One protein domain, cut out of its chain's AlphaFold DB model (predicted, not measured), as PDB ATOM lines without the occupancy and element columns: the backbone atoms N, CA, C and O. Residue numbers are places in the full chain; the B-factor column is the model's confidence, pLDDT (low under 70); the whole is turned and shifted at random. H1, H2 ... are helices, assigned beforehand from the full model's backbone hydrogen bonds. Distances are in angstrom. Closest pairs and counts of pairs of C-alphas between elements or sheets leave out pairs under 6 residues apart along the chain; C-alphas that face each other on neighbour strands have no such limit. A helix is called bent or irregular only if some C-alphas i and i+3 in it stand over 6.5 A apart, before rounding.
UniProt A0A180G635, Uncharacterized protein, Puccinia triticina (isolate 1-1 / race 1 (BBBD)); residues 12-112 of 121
ATOM      1  N   SER A  12     -43.715  -7.716 -74.413       89.31
ATOM      2  CA  SER A  12     -44.559  -6.962 -73.484       89.31
ATOM      3  C   SER A  12     -44.584  -7.579 -72.083       89.31
ATOM      4  O   SER A  12     -44.474  -6.850 -71.102       89.31
ATOM      5  N   GLN A  13     -44.647  -8.913 -71.966       89.44
ATOM      6  CA  GLN A  13     -44.563  -9.598 -70.668       89.44
ATOM      7  C   GLN A  13     -43.204  -9.368 -69.996       89.44
ATOM      8  O   GLN A  13     -43.151  -9.131 -68.794       89.44
ATOM      9  N   LYS A  14     -42.108  -9.382 -70.767       90.75
ATOM     10  CA  LYS A  14     -40.766  -9.065 -70.252       90.75
ATOM     11  C   LYS A  14     -40.674  -7.625 -69.750       90.75
ATOM     12  O   LYS A  14     -40.121  -7.398 -68.680       90.75
ATOM     13  N   GLN A  15     -41.204  -6.667 -70.510       92.31
ATOM     14  CA  GLN A  15     -41.207  -5.253 -70.127       92.31
ATOM     15  C   GLN A  15     -42.034  -5.014 -68.862       92.31
ATOM     16  O   GLN A  15     -41.539  -4.384 -67.932       92.31
ATOM     17  N   TRP A  16     -43.244  -5.575 -68.794       92.44
ATOM     18  CA  TRP A  16     -44.081  -5.502 -67.598       92.44
ATOM     19  C   TRP A  16     -43.378  -6.128 -66.385       92.44
ATOM     20  O   TRP A  16     -43.267  -5.485 -65.344       92.44
ATOM     21  N   LEU A  17     -42.808  -7.331 -66.541       91.38
ATOM     22  CA  LEU A  17     -42.076  -8.018 -65.475       91.38
ATOM     23  C   LEU A  17     -40.902  -7.175 -64.963       91.38
ATOM     24  O   LEU A  17     -40.704  -7.058 -63.753       91.38
ATOM     25  N   TYR A  18     -40.145  -6.559 -65.873       92.19
ATOM     26  CA  TYR A  18     -39.049  -5.661 -65.523       92.19
ATOM     27  C   TYR A  18     -39.546  -4.451 -64.723       92.19
ATOM     28  O   TYR A  18     -39.021  -4.184 -63.645       92.19
ATOM     29  N   SER A  19     -40.598  -3.768 -65.184       92.31
ATOM     30  CA  SER A  19     -41.184  -2.624 -64.472       92.31
ATOM     31  C   SER A  19     -41.682  -2.993 -63.072       92.31
ATOM     32  O   SER A  19     -41.456  -2.249 -62.120       92.31
ATOM     33  N   VAL A  20     -42.310  -4.158 -62.929       91.56
ATOM     34  CA  VAL A  20     -42.797  -4.676 -61.647       91.56
ATOM     35  C   VAL A  20     -41.639  -4.984 -60.692       91.56
ATOM     36  O   VAL A  20     -41.681  -4.588 -59.526       91.56
ATOM     37  N   ILE A  21     -40.580  -5.641 -61.175       92.38
ATOM     38  CA  ILE A  21     -39.380  -5.928 -60.375       92.38
ATOM     39  C   ILE A  21     -38.684  -4.631 -59.946       92.38
ATOM     40  O   ILE A  21     -38.297  -4.508 -58.784       92.38
ATOM     41  N   GLU A  22     -38.533  -3.660 -60.847       93.94
ATOM     42  CA  GLU A  22     -37.925  -2.367 -60.519       93.94
ATOM     43  C   GLU A  22     -38.778  -1.577 -59.519       93.94
ATOM     44  O   GLU A  22     -38.236  -0.994 -58.580       93.94
ATOM     45  N   SER A  23     -40.108  -1.634 -59.629       92.69
ATOM     46  CA  SER A  23     -41.015  -1.052 -58.634       92.69
ATOM     47  C   SER A  23     -40.838  -1.693 -57.250       92.69
ATOM     48  O   SER A  23     -40.706  -0.981 -56.254       92.69
ATOM     49  N   MET A  24     -40.733  -3.025 -57.171       92.69
ATOM     50  CA  MET A  24     -40.475  -3.720 -55.901       92.69
ATOM     51  C   MET A  24     -39.124  -3.369 -55.310       92.69
ATOM     52  O   MET A  24     -39.036  -3.114 -54.111       92.69
ATOM     53  N   LYS A  25     -38.072  -3.356 -56.133       93.50
ATOM     54  CA  LYS A  25     -36.739  -2.942 -55.691       93.50
ATOM     55  C   LYS A  25     -36.763  -1.512 -55.177       93.50
ATOM     56  O   LYS A  25     -36.170  -1.265 -54.139       93.50
ATOM     57  N   SER A  26     -37.461  -0.605 -55.861       93.56
ATOM     58  CA  SER A  26     -37.634   0.776 -55.410       93.56
ATOM     59  C   SER A  26     -38.265   0.811 -54.020       93.56
ATOM     60  O   SER A  26     -37.630   1.289 -53.086       93.56
ATOM     61  N   LYS A  27     -39.428   0.167 -53.840       91.69
ATOM     62  CA  LYS A  27     -40.115   0.085 -52.541       91.69
ATOM     63  C   LYS A  27     -39.228  -0.512 -51.446       91.69
ATOM     64  O   LYS A  27     -39.152   0.023 -50.343       91.69
ATOM     65  N   ILE A  28     -38.526  -1.602 -51.751       92.62
ATOM     66  CA  ILE A  28     -37.567  -2.216 -50.833       92.62
ATOM     67  C   ILE A  28     -36.461  -1.220 -50.468       92.62
ATOM     68  O   ILE A  28     -36.164  -1.060 -49.294       92.62
ATOM     69  N   ASN A  29     -35.863  -0.545 -51.446       92.75
ATOM     70  CA  ASN A  29     -34.732   0.352 -51.230       92.75
ATOM     71  C   ASN A  29     -35.122   1.664 -50.538       92.75
ATOM     72  O   ASN A  29     -34.243   2.326 -49.999       92.75
ATOM     73  N   THR A  30     -36.393   2.063 -50.565       90.50
ATOM     74  CA  THR A  30     -36.855   3.311 -49.944       90.50
ATOM     75  C   THR A  30     -37.541   3.094 -48.602       90.50
ATOM     76  O   THR A  30     -37.352   3.899 -47.697       90.50
ATOM     77  N   GLU A  31     -38.342   2.036 -48.464       88.75
ATOM     78  CA  GLU A  31     -39.184   1.820 -47.279       88.75
ATOM     79  C   GLU A  31     -38.643   0.705 -46.382       88.75
ATOM     80  O   GLU A  31     -38.526   0.872 -45.170       88.75
ATOM     81  N   PHE A  32     -38.317  -0.454 -46.956       89.44
ATOM     82  CA  PHE A  32     -38.040  -1.641 -46.143       89.44
ATOM     83  C   PHE A  32     -36.575  -1.747 -45.730       89.44
ATOM     84  O   PHE A  32     -36.278  -2.134 -44.603       89.44
ATOM     85  N   GLU A  33     -35.658  -1.397 -46.625       90.19
ATOM     86  CA  GLU A  33     -34.228  -1.656 -46.491       90.19
ATOM     87  C   GLU A  33     -33.386  -0.576 -47.218       90.19
ATOM     88  O   GLU A  33     -32.764  -0.843 -48.263       90.19
ATOM     89  N   PRO A  34     -33.406   0.671 -46.699       89.81
ATOM     90  CA  PRO A  34     -32.667   1.797 -47.260       89.81
ATOM     91  C   PRO A  34     -31.166   1.724 -46.970       89.81
ATOM     92  O   PRO A  34     -30.745   1.145 -45.973       89.81
ATOM     93  N   ASP A  35     -30.346   2.343 -47.829       85.38
ATOM     94  CA  ASP A  35     -28.880   2.334 -47.666       85.38
ATOM     95  C   ASP A  35     -28.431   3.038 -46.371       85.38
ATOM     96  O   ASP A  35     -27.523   2.568 -45.691       85.38
ATOM     97  N   ASN A  36     -29.104   4.129 -45.995       84.25
ATOM     98  CA  ASN A  36     -28.817   4.904 -44.785       84.25
ATOM     99  C   ASN A  36     -29.869   4.636 -43.705       84.25
ATOM    100  O   ASN A  36     -30.638   5.517 -43.322       84.25
ATOM    101  N   ASP A  37     -29.929   3.389 -43.246       84.62
ATOM    102  CA  ASP A  37     -30.915   2.960 -42.263       84.62
ATOM    103  C   ASP A  37     -30.530   3.358 -40.824       84.62
ATOM    104  O   ASP A  37     -29.832   2.620 -40.115       84.62
ATOM    105  N   SER A  38     -31.038   4.514 -40.382       89.75
ATOM    106  CA  SER A  38     -30.864   5.058 -39.028       89.75
ATOM    107  C   SER A  38     -31.701   4.357 -37.952       89.75
ATOM    108  O   SER A  38     -31.574   4.690 -36.772       89.75
ATOM    109  N   ARG A  39     -32.544   3.380 -38.319       90.69
ATOM    110  CA  ARG A  39     -33.391   2.667 -37.360       90.69
ATOM    111  C   ARG A  39     -32.551   1.848 -36.386       90.69
ATOM    112  O   ARG A  39     -31.590   1.162 -36.766       90.69
ATOM    113  N   THR A  40     -32.964   1.871 -35.122       90.19
ATOM    114  CA  THR A  40     -32.392   1.027 -34.069       90.19
ATOM    115  C   THR A  40     -32.656  -0.457 -34.358       90.19
ATOM    116  O   THR A  40     -33.585  -0.790 -35.099       90.19
ATOM    117  N   PRO A  41     -31.890  -1.386 -33.757       88.38
ATOM    118  CA  PRO A  41     -32.168  -2.818 -33.871       88.38
ATOM    119  C   PRO A  41     -33.602  -3.210 -33.479       88.38
ATOM    120  O   PRO A  41     -34.174  -4.106 -34.092       88.38
ATOM    121  N   LEU A  42     -34.198  -2.517 -32.499       89.75
ATOM    122  CA  LEU A  42     -35.588  -2.733 -32.093       89.75
ATOM    123  C   LEU A  42     -36.576  -2.281 -33.176       89.75
ATOM    124  O   LEU A  42     -37.450  -3.052 -33.556       89.75
ATOM    125  N   GLN A  43     -36.422  -1.060 -33.700       90.00
ATOM    126  CA  GLN A  43     -37.274  -0.546 -34.784       90.00
ATOM    127  C   GLN A  43     -37.208  -1.459 -36.008       90.00
ATOM    128  O   GLN A  43     -38.229  -1.854 -36.554       90.00
ATOM    129  N   LYS A  44     -35.999  -1.900 -36.353       88.25
ATOM    130  CA  LYS A  44     -35.753  -2.897 -37.393       88.25
ATOM    131  C   LYS A  44     -36.519  -4.203 -37.162       88.25
ATOM    132  O   LYS A  44     -37.080  -4.739 -38.108       88.25
ATOM    133  N   ALA A  45     -36.554  -4.713 -35.931       89.56
ATOM    134  CA  ALA A  45     -37.289  -5.934 -35.600       89.56
ATOM    135  C   ALA A  45     -38.813  -5.766 -35.735       89.56
ATOM    136  O   ALA A  45     -39.492  -6.680 -36.199       89.56
ATOM    137  N   LEU A  46     -39.344  -4.607 -35.337       90.06
ATOM    138  CA  LEU A  46     -40.769  -4.289 -35.455       90.06
ATOM    139  C   LEU A  46     -41.189  -4.103 -36.919       90.06
ATOM    140  O   LEU A  46     -42.225  -4.623 -37.329       90.06
ATOM    141  N   ASP A  47     -40.360  -3.428 -37.710       89.75
ATOM    142  CA  ASP A  47     -40.596  -3.235 -39.140       89.75
ATOM    143  C   ASP A  47     -40.518  -4.560 -39.904       89.75
ATOM    144  O   ASP A  47     -41.372  -4.836 -40.745       89.75
ATOM    145  N   ASP A  48     -39.542  -5.419 -39.585       90.44
ATOM    146  CA  ASP A  48     -39.437  -6.753 -40.183       90.44
ATOM    147  C   ASP A  48     -40.716  -7.576 -39.921       90.44
ATOM    148  O   ASP A  48     -41.246  -8.201 -40.841       90.44
ATOM    149  N   ASP A  49     -41.247  -7.544 -38.693       92.00
ATOM    150  CA  ASP A  49     -42.508  -8.201 -38.319       92.00
ATOM    151  C   ASP A  49     -43.713  -7.611 -39.072       92.00
ATOM    152  O   ASP A  49     -44.554  -8.355 -39.583       92.00
ATOM    153  N   HIS A  50     -43.769  -6.284 -39.226       90.81
ATOM    154  CA  HIS A  50     -44.799  -5.625 -40.028       90.81
ATOM    155  C   HIS A  50     -44.762  -6.081 -41.492       90.81
ATOM    156  O   HIS A  50     -45.798  -6.472 -42.039       90.81
ATOM    157  N   VAL A  51     -43.578  -6.083 -42.112       91.12
ATOM    158  CA  VAL A  51     -43.393  -6.522 -43.500       91.12
ATOM    159  C   VAL A  51     -43.782  -7.988 -43.648       91.12
ATOM    160  O   VAL A  51     -44.554  -8.310 -44.546       91.12
ATOM    161  N   LEU A  52     -43.324  -8.869 -42.755       91.25
ATOM    162  CA  LEU A  52     -43.657 -10.297 -42.783       91.25
ATOM    163  C   LEU A  52     -45.171 -10.548 -42.725       91.25
ATOM    164  O   LEU A  52     -45.674 -11.386 -43.474       91.25
ATOM    165  N   ARG A  53     -45.907  -9.800 -41.892       91.00
ATOM    166  CA  ARG A  53     -47.375  -9.913 -41.778       91.00
ATOM    167  C   ARG A  53     -48.113  -9.438 -43.032       91.00
ATOM    168  O   ARG A  53     -49.172  -9.970 -43.351       91.00
ATOM    169  N   HIS A  54     -47.557  -8.467 -43.756       89.38
ATOM    170  CA  HIS A  54     -48.238  -7.793 -44.870       89.38
ATOM    171  C   HIS A  54     -47.635  -8.083 -46.247       89.38
ATOM    172  O   HIS A  54     -48.078  -7.520 -47.249       89.38
ATOM    173  N   ILE A  55     -46.659  -8.987 -46.336       88.19
ATOM    174  CA  ILE A  55     -45.909  -9.213 -47.573       88.19
ATOM    175  C   ILE A  55     -46.786  -9.668 -48.738       88.19
ATOM    176  O   ILE A  55     -46.596  -9.228 -49.872       88.19
ATOM    177  N   ASN A  56     -47.797 -10.491 -48.448       84.94
ATOM    178  CA  ASN A  56     -48.773 -10.921 -49.443       84.94
ATOM    179  C   ASN A  56     -49.604  -9.735 -49.935       84.94
ATOM    180  O   ASN A  56     -49.799  -9.580 -51.135       84.94
ATOM    181  N   THR A  57     -50.036  -8.851 -49.034       86.31
ATOM    182  CA  THR A  57     -50.800  -7.648 -49.387       86.31
ATOM    183  C   THR A  57     -50.017  -6.745 -50.334       86.31
ATOM    184  O   THR A  57     -50.569  -6.309 -51.343       86.31
ATOM    185  N   TYR A  58     -48.722  -6.530 -50.085       82.06
ATOM    186  CA  TYR A  58     -47.871  -5.728 -50.972       82.06
ATOM    187  C   TYR A  58     -47.692  -6.330 -52.370       82.06
ATOM    188  O   TYR A  58     -47.337  -5.605 -53.297       82.06
ATOM    189  N   TYR A  59     -47.926  -7.635 -52.528       84.94
ATOM    190  CA  TYR A  59     -47.645  -8.354 -53.765       84.94
ATOM    191  C   TYR A  59     -48.889  -8.871 -54.513       84.94
ATOM    192  O   TYR A  59     -48.818  -9.196 -55.699       84.94
ATOM    193  N   ASN A  60     -50.055  -8.905 -53.864       87.56
ATOM    194  CA  ASN A  60     -51.266  -9.516 -54.416       87.56
ATOM    195  C   ASN A  60     -51.713  -8.911 -55.757       87.56
ATOM    196  O   ASN A  60     -52.123  -9.666 -56.634       87.56
ATOM    197  N   GLY A  61     -51.596  -7.591 -55.946       85.31
ATOM    198  CA  GLY A  61     -51.963  -6.931 -57.209       85.31
ATOM    199  C   GLY A  61     -51.089  -7.382 -58.382       85.31
ATOM    200  O   GLY A  61     -51.591  -7.931 -59.360       85.31
ATOM    201  N   ALA A  62     -49.765  -7.267 -58.237       86.50
ATOM    202  CA  ALA A  62     -48.810  -7.728 -59.246       86.50
ATOM    203  C   ALA A  62     -48.939  -9.236 -59.522       86.50
ATOM    204  O   ALA A  62     -48.798  -9.676 -60.661       86.50
ATOM    205  N   ARG A  63     -49.268 -10.039 -58.502       88.31
ATOM    206  CA  ARG A  63     -49.574 -11.464 -58.676       88.31
ATOM    207  C   ARG A  63     -50.830 -11.690 -59.521       88.31
ATOM    208  O   ARG A  63     -50.813 -12.552 -60.393       88.31
ATOM    209  N   GLN A  64     -51.916 -10.960 -59.269       89.19
ATOM    210  CA  GLN A  64     -53.160 -11.086 -60.040       89.19
ATOM    211  C   GLN A  64     -52.971 -10.669 -61.502       89.19
ATOM    212  O   GLN A  64     -53.425 -11.379 -62.398       89.19
ATOM    213  N   GLU A  65     -52.246  -9.576 -61.749       89.69
ATOM    214  CA  GLU A  65     -51.870  -9.153 -63.101       89.69
ATOM    215  C   GLU A  65     -50.976 -10.185 -63.804       89.69
ATOM    216  O   GLU A  65     -51.208 -10.520 -64.962       89.69
ATOM    217  N   ALA A  66     -49.998 -10.770 -63.105       89.06
ATOM    218  CA  ALA A  66     -49.166 -11.826 -63.677       89.06
ATOM    219  C   ALA A  66     -50.010 -13.031 -64.126       89.06
ATOM    220  O   ALA A  66     -49.836 -13.553 -65.231       89.06
ATOM    221  N   LEU A  67     -50.955 -13.451 -63.278       89.38
ATOM    222  CA  LEU A  67     -51.866 -14.555 -63.572       89.38
ATOM    223  C   LEU A  67     -52.789 -14.233 -64.756       89.38
ATOM    224  O   LEU A  67     -53.013 -15.109 -65.590       89.38
ATOM    225  N   SER A  68     -53.278 -12.993 -64.885       89.50
ATOM    226  CA  SER A  68     -54.108 -12.585 -66.030       89.50
ATOM    227  C   SER A  68     -53.325 -12.572 -67.349       89.50
ATOM    228  O   SER A  68     -53.878 -12.883 -68.402       89.50
ATOM    229  N   MET A  69     -52.014 -12.322 -67.291       88.69
ATOM    230  CA  MET A  69     -51.095 -12.464 -68.427       88.69
ATOM    231  C   MET A  69     -50.675 -13.921 -68.699       88.69
ATOM    232  O   MET A  69     -49.900 -14.184 -69.625       88.69
ATOM    233  N   GLY A  70     -51.173 -14.881 -67.914       87.75
ATOM    234  CA  GLY A  70     -50.859 -16.301 -68.036       87.75
ATOM    235  C   GLY A  70     -49.415 -16.644 -67.669       87.75
ATOM    236  O   GLY A  70     -48.861 -17.571 -68.270       87.75
ATOM    237  N   LEU A  71     -48.812 -15.877 -66.751       85.50
ATOM    238  CA  LEU A  71     -47.561 -16.222 -66.073       85.50
ATOM    239  C   LEU A  71     -47.839 -17.255 -64.978       85.50
ATOM    240  O   LEU A  71     -48.890 -17.221 -64.335       85.50
ATOM    241  N   ILE A  72     -46.895 -18.166 -64.756       81.88
ATOM    242  CA  ILE A  72     -47.042 -19.261 -63.790       81.88
ATOM    243  C   ILE A  72     -45.920 -19.260 -62.758       81.88
ATOM    244  O   ILE A  72     -44.809 -18.838 -63.053       81.88
ATOM    245  N   GLY A  73     -46.228 -19.776 -61.565       74.50
ATOM    246  CA  GLY A  73     -45.250 -20.225 -60.568       74.50
ATOM    247  C   GLY A  73     -44.047 -19.300 -60.364       74.50
ATOM    248  O   GLY A  73     -44.159 -18.255 -59.734       74.50
ATOM    249  N   ASP A  74     -42.902 -19.731 -60.883       76.94
ATOM    250  CA  ASP A  74     -41.572 -19.123 -60.774       76.94
ATOM    251  C   ASP A  74     -41.375 -17.849 -61.615       76.94
ATOM    252  O   ASP A  74     -40.438 -17.089 -61.376       76.94
ATOM    253  N   GLN A  75     -42.270 -17.573 -62.567       77.38
ATOM    254  CA  GLN A  75     -42.260 -16.353 -63.383       77.38
ATOM    255  C   GLN A  75     -42.847 -15.139 -62.648       77.38
ATOM    256  O   GLN A  75     -42.735 -14.007 -63.120       77.38
ATOM    257  N   ILE A  76     -43.503 -15.376 -61.512       83.62
ATOM    258  CA  ILE A  76     -44.173 -14.379 -60.683       83.62
ATOM    259  C   ILE A  76     -43.130 -13.788 -59.709       83.62
ATOM    260  O   ILE A  76     -42.565 -14.534 -58.906       83.62
ATOM    261  N   PRO A  77     -42.833 -12.471 -59.759       81.75
ATOM    262  CA  PRO A  77     -41.854 -11.842 -58.871       81.75
ATOM    263  C   PRO A  77     -42.083 -12.144 -57.389       81.75
ATOM    264  O   PRO A  77     -43.172 -11.958 -56.870       81.75
ATOM    265  N   ASN A  78     -41.045 -12.542 -56.658       87.75
ATOM    266  CA  ASN A  78     -41.171 -12.776 -55.223       87.75
ATOM    267  C   ASN A  78     -40.601 -11.596 -54.423       87.75
ATOM    268  O   ASN A  78     -39.382 -11.464 -54.280       87.75
ATOM    269  N   LEU A  79     -41.490 -10.764 -53.865       89.75
ATOM    270  CA  LEU A  79     -41.114  -9.624 -53.023       89.75
ATOM    271  C   LEU A  79     -40.256 -10.052 -51.821       89.75
ATOM    272  O   LEU A  79     -39.270  -9.386 -51.513       89.75
ATOM    273  N   TYR A  80     -40.578 -11.184 -51.185       90.56
ATOM    274  CA  TYR A  80     -39.806 -11.713 -50.057       90.56
ATOM    275  C   TYR A  80     -38.371 -12.037 -50.461       90.56
ATOM    276  O   TYR A  80     -37.429 -11.602 -49.803       90.56
ATOM    277  N   SER A  81     -38.190 -12.742 -51.579       90.12
ATOM    278  CA  SER A  81     -36.854 -13.079 -52.077       90.12
ATOM    279  C   SER A  81     -36.040 -11.834 -52.427       90.12
ATOM    280  O   SER A  81     -34.853 -11.774 -52.106       90.12
ATOM    281  N   LEU A  82     -36.663 -10.820 -53.040       91.69
ATOM    282  CA  LEU A  82     -35.996  -9.551 -53.349       91.69
ATOM    283  C   LEU A  82     -35.595  -8.791 -52.077       91.69
ATOM    284  O   LEU A  82     -34.481  -8.268 -52.000       91.69
ATOM    285  N   TRP A  83     -36.468  -8.762 -51.072       92.25
ATOM    286  CA  TRP A  83     -36.194  -8.104 -49.797       92.25
ATOM    287  C   TRP A  83     -35.058  -8.794 -49.030       92.25
ATOM    288  O   TRP A  83     -34.108  -8.130 -48.612       92.25
ATOM    289  N   VAL A  84     -35.073 -10.128 -48.937       91.38
ATOM    290  CA  VAL A  84     -33.981 -10.914 -48.332       91.38
ATOM    291  C   VAL A  84     -32.656 -10.678 -49.065       91.38
ATOM    292  O   VAL A  84     -31.625 -10.466 -48.424       91.38
ATOM    293  N   ALA A  85     -32.670 -10.646 -50.400       91.44
ATOM    294  CA  ALA A  85     -31.473 -10.362 -51.188       91.44
ATOM    295  C   ALA A  85     -30.917  -8.953 -50.919       91.44
ATOM    296  O   ALA A  85     -29.700  -8.770 -50.858       91.44
ATOM    297  N   ARG A  86     -31.783  -7.948 -50.732       91.69
ATOM    298  CA  ARG A  86     -31.358  -6.591 -50.366       91.69
ATOM    299  C   ARG A  86     -30.727  -6.544 -48.975       91.69
ATOM    300  O   ARG A  86     -29.652  -5.967 -48.836       91.69
ATOM    301  N   ARG A  87     -31.335  -7.186 -47.977       90.38
ATOM    302  CA  ARG A  87     -30.785  -7.275 -46.612       90.38
ATOM    303  C   ARG A  87     -29.384  -7.870 -46.595       90.38
ATOM    304  O   ARG A  87     -28.481  -7.306 -45.981       90.38
ATOM    305  N   ALA A  88     -29.195  -8.962 -47.339       89.25
ATOM    306  CA  ALA A  88     -27.893  -9.599 -47.493       89.25
ATOM    307  C   ALA A  88     -26.854  -8.641 -48.101       89.25
ATOM    308  O   ALA A  88     -25.729  -8.573 -47.610       89.25
ATOM    309  N   LYS A  89     -27.232  -7.847 -49.115       90.62
ATOM    310  CA  LYS A  89     -26.348  -6.829 -49.715       90.62
ATOM    311  C   LYS A  89     -25.941  -5.723 -48.739       90.62
ATOM    312  O   LYS A  89     -24.833  -5.219 -48.859       90.62
ATOM    313  N   LEU A  90     -26.806  -5.357 -47.791       88.25
ATOM    314  CA  LEU A  90     -26.502  -4.357 -46.758       88.25
ATOM    315  C   LEU A  90     -25.779  -4.938 -45.532       88.25
ATOM    316  O   LEU A  90     -25.641  -4.262 -44.517       88.25
ATOM    317  N   GLY A  91     -25.349  -6.203 -45.578       84.44
ATOM    318  CA  GLY A  91     -24.667  -6.841 -44.450       84.44
ATOM    319  C   GLY A  91     -25.573  -7.112 -43.243       84.44
ATOM    320  O   GLY A  91     -25.082  -7.507 -42.185       84.44
ATOM    321  N   ARG A  92     -26.897  -6.963 -43.379       77.94
ATOM    322  CA  ARG A  92     -27.861  -7.419 -42.370       77.94
ATOM    323  C   ARG A  92     -28.034  -8.926 -42.515       77.94
ATOM    324  O   ARG A  92     -28.935  -9.408 -43.198       77.94
ATOM    325  N   ALA A  93     -27.114  -9.667 -41.903       56.56
ATOM    326  CA  ALA A  93     -27.146 -11.121 -41.877       56.56
ATOM    327  C   ALA A  93     -28.324 -11.626 -41.029       56.56
ATOM    328  O   ALA A  93     -28.525 -11.188 -39.897       56.56
ATOM    329  N   GLY A  94     -29.085 -12.571 -41.583       66.69
ATOM    330  CA  GLY A  94     -30.163 -13.268 -40.886       66.69
ATOM    331  C   GLY A  94     -31.453 -13.329 -41.698       66.69
ATOM    332  O   GLY A  94     -31.833 -12.377 -42.382       66.69
ATOM    333  N   ILE A  95     -32.139 -14.469 -41.603       72.69
ATOM    334  CA  ILE A  95     -33.514 -14.612 -42.090       72.69
ATOM    335  C   ILE A  95     -34.359 -13.557 -41.355       72.69
ATOM    336  O   ILE A  95     -34.202 -13.430 -40.139       72.69
ATOM    337  N   PRO A  96     -35.225 -12.785 -42.039       81.62
ATOM    338  CA  PRO A  96     -36.207 -11.958 -41.352       81.62
ATOM    339  C   PRO A  96     -37.004 -12.839 -40.390       81.62
ATOM    340  O   PRO A  96     -37.648 -13.800 -40.813       81.62
ATOM    341  N   VAL A  97     -36.912 -12.553 -39.097       85.06
ATOM    342  CA  VAL A  97     -37.628 -13.290 -38.057       85.06
ATOM    343  C   VAL A  97     -38.729 -12.412 -37.493       85.06
ATOM    344  O   VAL A  97     -38.558 -11.201 -37.371       85.06
ATOM    345  N   ILE A  98     -39.843 -13.041 -37.122       88.94
ATOM    346  CA  ILE A  98     -40.887 -12.393 -36.322       88.94
ATOM    347  C   ILE A  98     -40.271 -11.793 -35.053       88.94
ATOM    348  O   ILE A  98     -39.301 -12.341 -34.508       88.94
ATOM    349  N   LYS A  99     -40.815 -10.665 -34.592       86.50
ATOM    350  CA  LYS A  99     -40.214  -9.869 -33.510       86.50
ATOM    351  C   LYS A  99     -39.997 -10.676 -32.230       86.50
ATOM    352  O   LYS A  99     -38.966 -10.518 -31.591       86.50
ATOM    353  N   GLU A 100     -40.873 -11.625 -31.914       88.06
ATOM    354  CA  GLU A 100     -40.795 -12.472 -30.717       88.06
ATOM    355  C   GLU A 100     -39.570 -13.404 -30.716       88.06
ATOM    356  O   GLU A 100     -39.187 -13.931 -29.675       88.06
ATOM    357  N   LYS A 101     -38.931 -13.611 -31.873       88.38
ATOM    358  CA  LYS A 101     -37.679 -14.373 -32.018       88.38
ATOM    359  C   LYS A 101     -36.450 -13.470 -32.166       88.38
ATOM    360  O   LYS A 101     -35.340 -13.974 -32.325       88.38
ATOM    361  N   ASN A 102     -36.628 -12.151 -32.145       89.94
ATOM    362  CA  ASN A 102     -35.551 -11.185 -32.305       89.94
ATOM    363  C   ASN A 102     -34.970 -10.783 -30.940       89.94
ATOM    364  O   ASN A 102     -35.678 -10.284 -30.070       89.94
ATOM    365  N   ILE A 103     -33.654 -10.940 -30.768       90.00
ATOM    366  CA  ILE A 103     -32.959 -10.626 -29.509       90.00
ATOM    367  C   ILE A 103     -33.153  -9.158 -29.100       90.00
ATOM    368  O   ILE A 103     -33.348  -8.886 -27.919       90.00
ATOM    369  N   ALA A 104     -33.135  -8.214 -30.047       90.31
ATOM    370  CA  ALA A 104     -33.317  -6.796 -29.735       90.31
ATOM    371  C   ALA A 104     -34.712  -6.516 -29.158       90.31
ATOM    372  O   ALA A 104     -34.837  -5.748 -28.209       90.31
ATOM    373  N   TYR A 105     -35.739  -7.187 -29.687       91.00
ATOM    374  CA  TYR A 105     -37.095  -7.118 -29.152       91.00
ATOM    375  C   TYR A 105     -37.175  -7.736 -27.750       91.00
ATOM    376  O   TYR A 105     -37.625  -7.077 -26.817       91.00
ATOM    377  N   CYS A 106     -36.655  -8.953 -27.560       90.56
ATOM    378  CA  CYS A 106     -36.659  -9.618 -26.252       90.56
ATOM    379  C   CYS A 106     -35.920  -8.812 -25.170       90.56
ATOM    380  O   CYS A 106     -36.379  -8.732 -24.031       90.56
ATOM    381  N   LEU A 107     -34.791  -8.185 -25.518       92.75
ATOM    382  CA  LEU A 107     -34.048  -7.316 -24.604       92.75
ATOM    383  C   LEU A 107     -34.827  -6.048 -24.250       92.75
ATOM    384  O   LEU A 107     -34.812  -5.647 -23.088       92.75
ATOM    385  N   ALA A 108     -35.519  -5.438 -25.213       91.44
ATOM    386  CA  ALA A 108     -36.335  -4.252 -24.967       91.44
ATOM    387  C   ALA A 108     -37.498  -4.546 -24.000       91.44
ATOM    388  O   ALA A 108     -37.764  -3.750 -23.099       91.44
ATOM    389  N   ILE A 109     -38.121  -5.728 -24.110       91.44
ATOM    390  CA  ILE A 109     -39.126  -6.216 -23.148       91.44
ATOM    391  C   ILE A 109     -38.500  -6.379 -21.757       91.44
ATOM    392  O   ILE A 109     -39.038  -5.886 -20.771       91.44
ATOM    393  N   HIS A 110     -37.337  -7.035 -21.668       91.12
ATOM    394  CA  HIS A 110     -36.656  -7.276 -20.390       91.12
ATOM    395  C   HIS A 110     -36.239  -5.979 -19.676       91.12
ATOM    396  O   HIS A 110     -36.259  -5.913 -18.450       91.12
ATOM    397  N   ARG A 111     -35.884  -4.940 -20.437       92.75
ATOM    398  CA  ARG A 111     -35.531  -3.610 -19.916       92.75
ATOM    399  C   ARG A 111     -36.742  -2.736 -19.579       92.75
ATOM    400  O   ARG A 111     -36.555  -1.659 -19.022       92.75
ATOM    401  N   GLY A 112     -37.956  -3.168 -19.922       89.00
ATOM    402  CA  GLY A 112     -39.175  -2.375 -19.751       89.00
ATOM    403  C   GLY A 112     -39.302  -1.202 -20.730       89.00
ATOM    404  O   GLY A 112     -40.093  -0.297 -20.484       89.00
TER     405      GLY A 112
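AT A GLANCE: This is residues 12 to 112 of the 121 residues of an uncharacterized protein of Puccinia triticina (isolate 1-1 / race 1 (BBBD)) (UniProt A0A180G635). A long, narrow helical hairpin, in which H1 runs out and the bent helix H2 folds back beside it with few contacts between the two; the short helix H3 packs slantwise on the second half of H1, over one side of the hairpin. The small helix H4 packs on the beginning of H2 and lengthens the rod at the end where the hairpin turns. The printed part has 101 residues with four named helices, H1, H2, H3 and H4 in that order, and no named strand; the class is all helix. It is only just loose, close to compact, with a radius of gyration of the C-alphas of 15.7 A, and spans 54 by 23 by 17 A.

IN THESE COORDINATES: H1 is residues 12 to 32, 28.6 A long, from C-alpha 12 at (-44.559, -6.962, -73.484); it is neither bent nor irregular, but only just: C-alphas 29 and 32 are 6.4 A apart. H2, residues 41 to 68, was assigned as one helix by its hydrogen bonds but is bent: C-alphas 53 and 56 are 7.9 A apart. Its arms are H2a, residues 41 to 53, 18.6 A, and H2b, residues 56 to 68, 17.5 A. H2b is itself irregular, with C-alphas 58 and 61 at 7.6 A. H3 is residues 79 to 89, from C-alpha 79 at (-41.114, -9.624, -53.023). H4 is residues 103 to 110, ending at C-alpha 110 at (-36.656, -7.276, -20.390).

HOW THE PARTS SIT: H1 and H2a form a helical hairpin and only just touch, with 3 pairs of C-alphas within 8 A; the closest are those of Phe 32 and Asp 47, 7.6 A. They run opposite ways at a shallow tilt of 34.6 degrees, only just short of steep. The arms H2a and H2b stand at a steep tilt of 37 degrees, only just past shallow. H1 and H2b are close but not clearly touching, the closest C-alphas being those of Val 20 and Ala 62 at 7.2 A; they run opposite ways at a shallow tilt of 4 degrees. H1, with residues 24 to 32 alone, touches H3 at a steep tilt of 56 degrees, closest at the C-alphas of Ile 28 and Trp 83, 6.1 A. H2b and H3 are close but not clearly touching, with the C-alphas of Tyr 59 and Leu 79 closest at 6.7 A. H2a, with residues 41 to 46 alone, touches H4, closest at the C-alphas of Leu 42 and Ala 104, 5.2 A; they are only just about perpendicular, at 72 degrees. H3 and H4 are apart. Every O i to N i+4 pair is within hydrogen-bond range in H1, H2a, H3 and H4; in H2b 7 of 9 are.

THE WHOLE: The two C-alphas farthest apart are those of Ser 12 and Arg 111, 54.4 A. The printed part has no cut. The link from H3 to H4, residues 90 to 102, is long; those from H1 to H2 and from H2 to H3 are short. The mean pLDDT of the printed part is 88.2, and residues 93 to 94 are under 70.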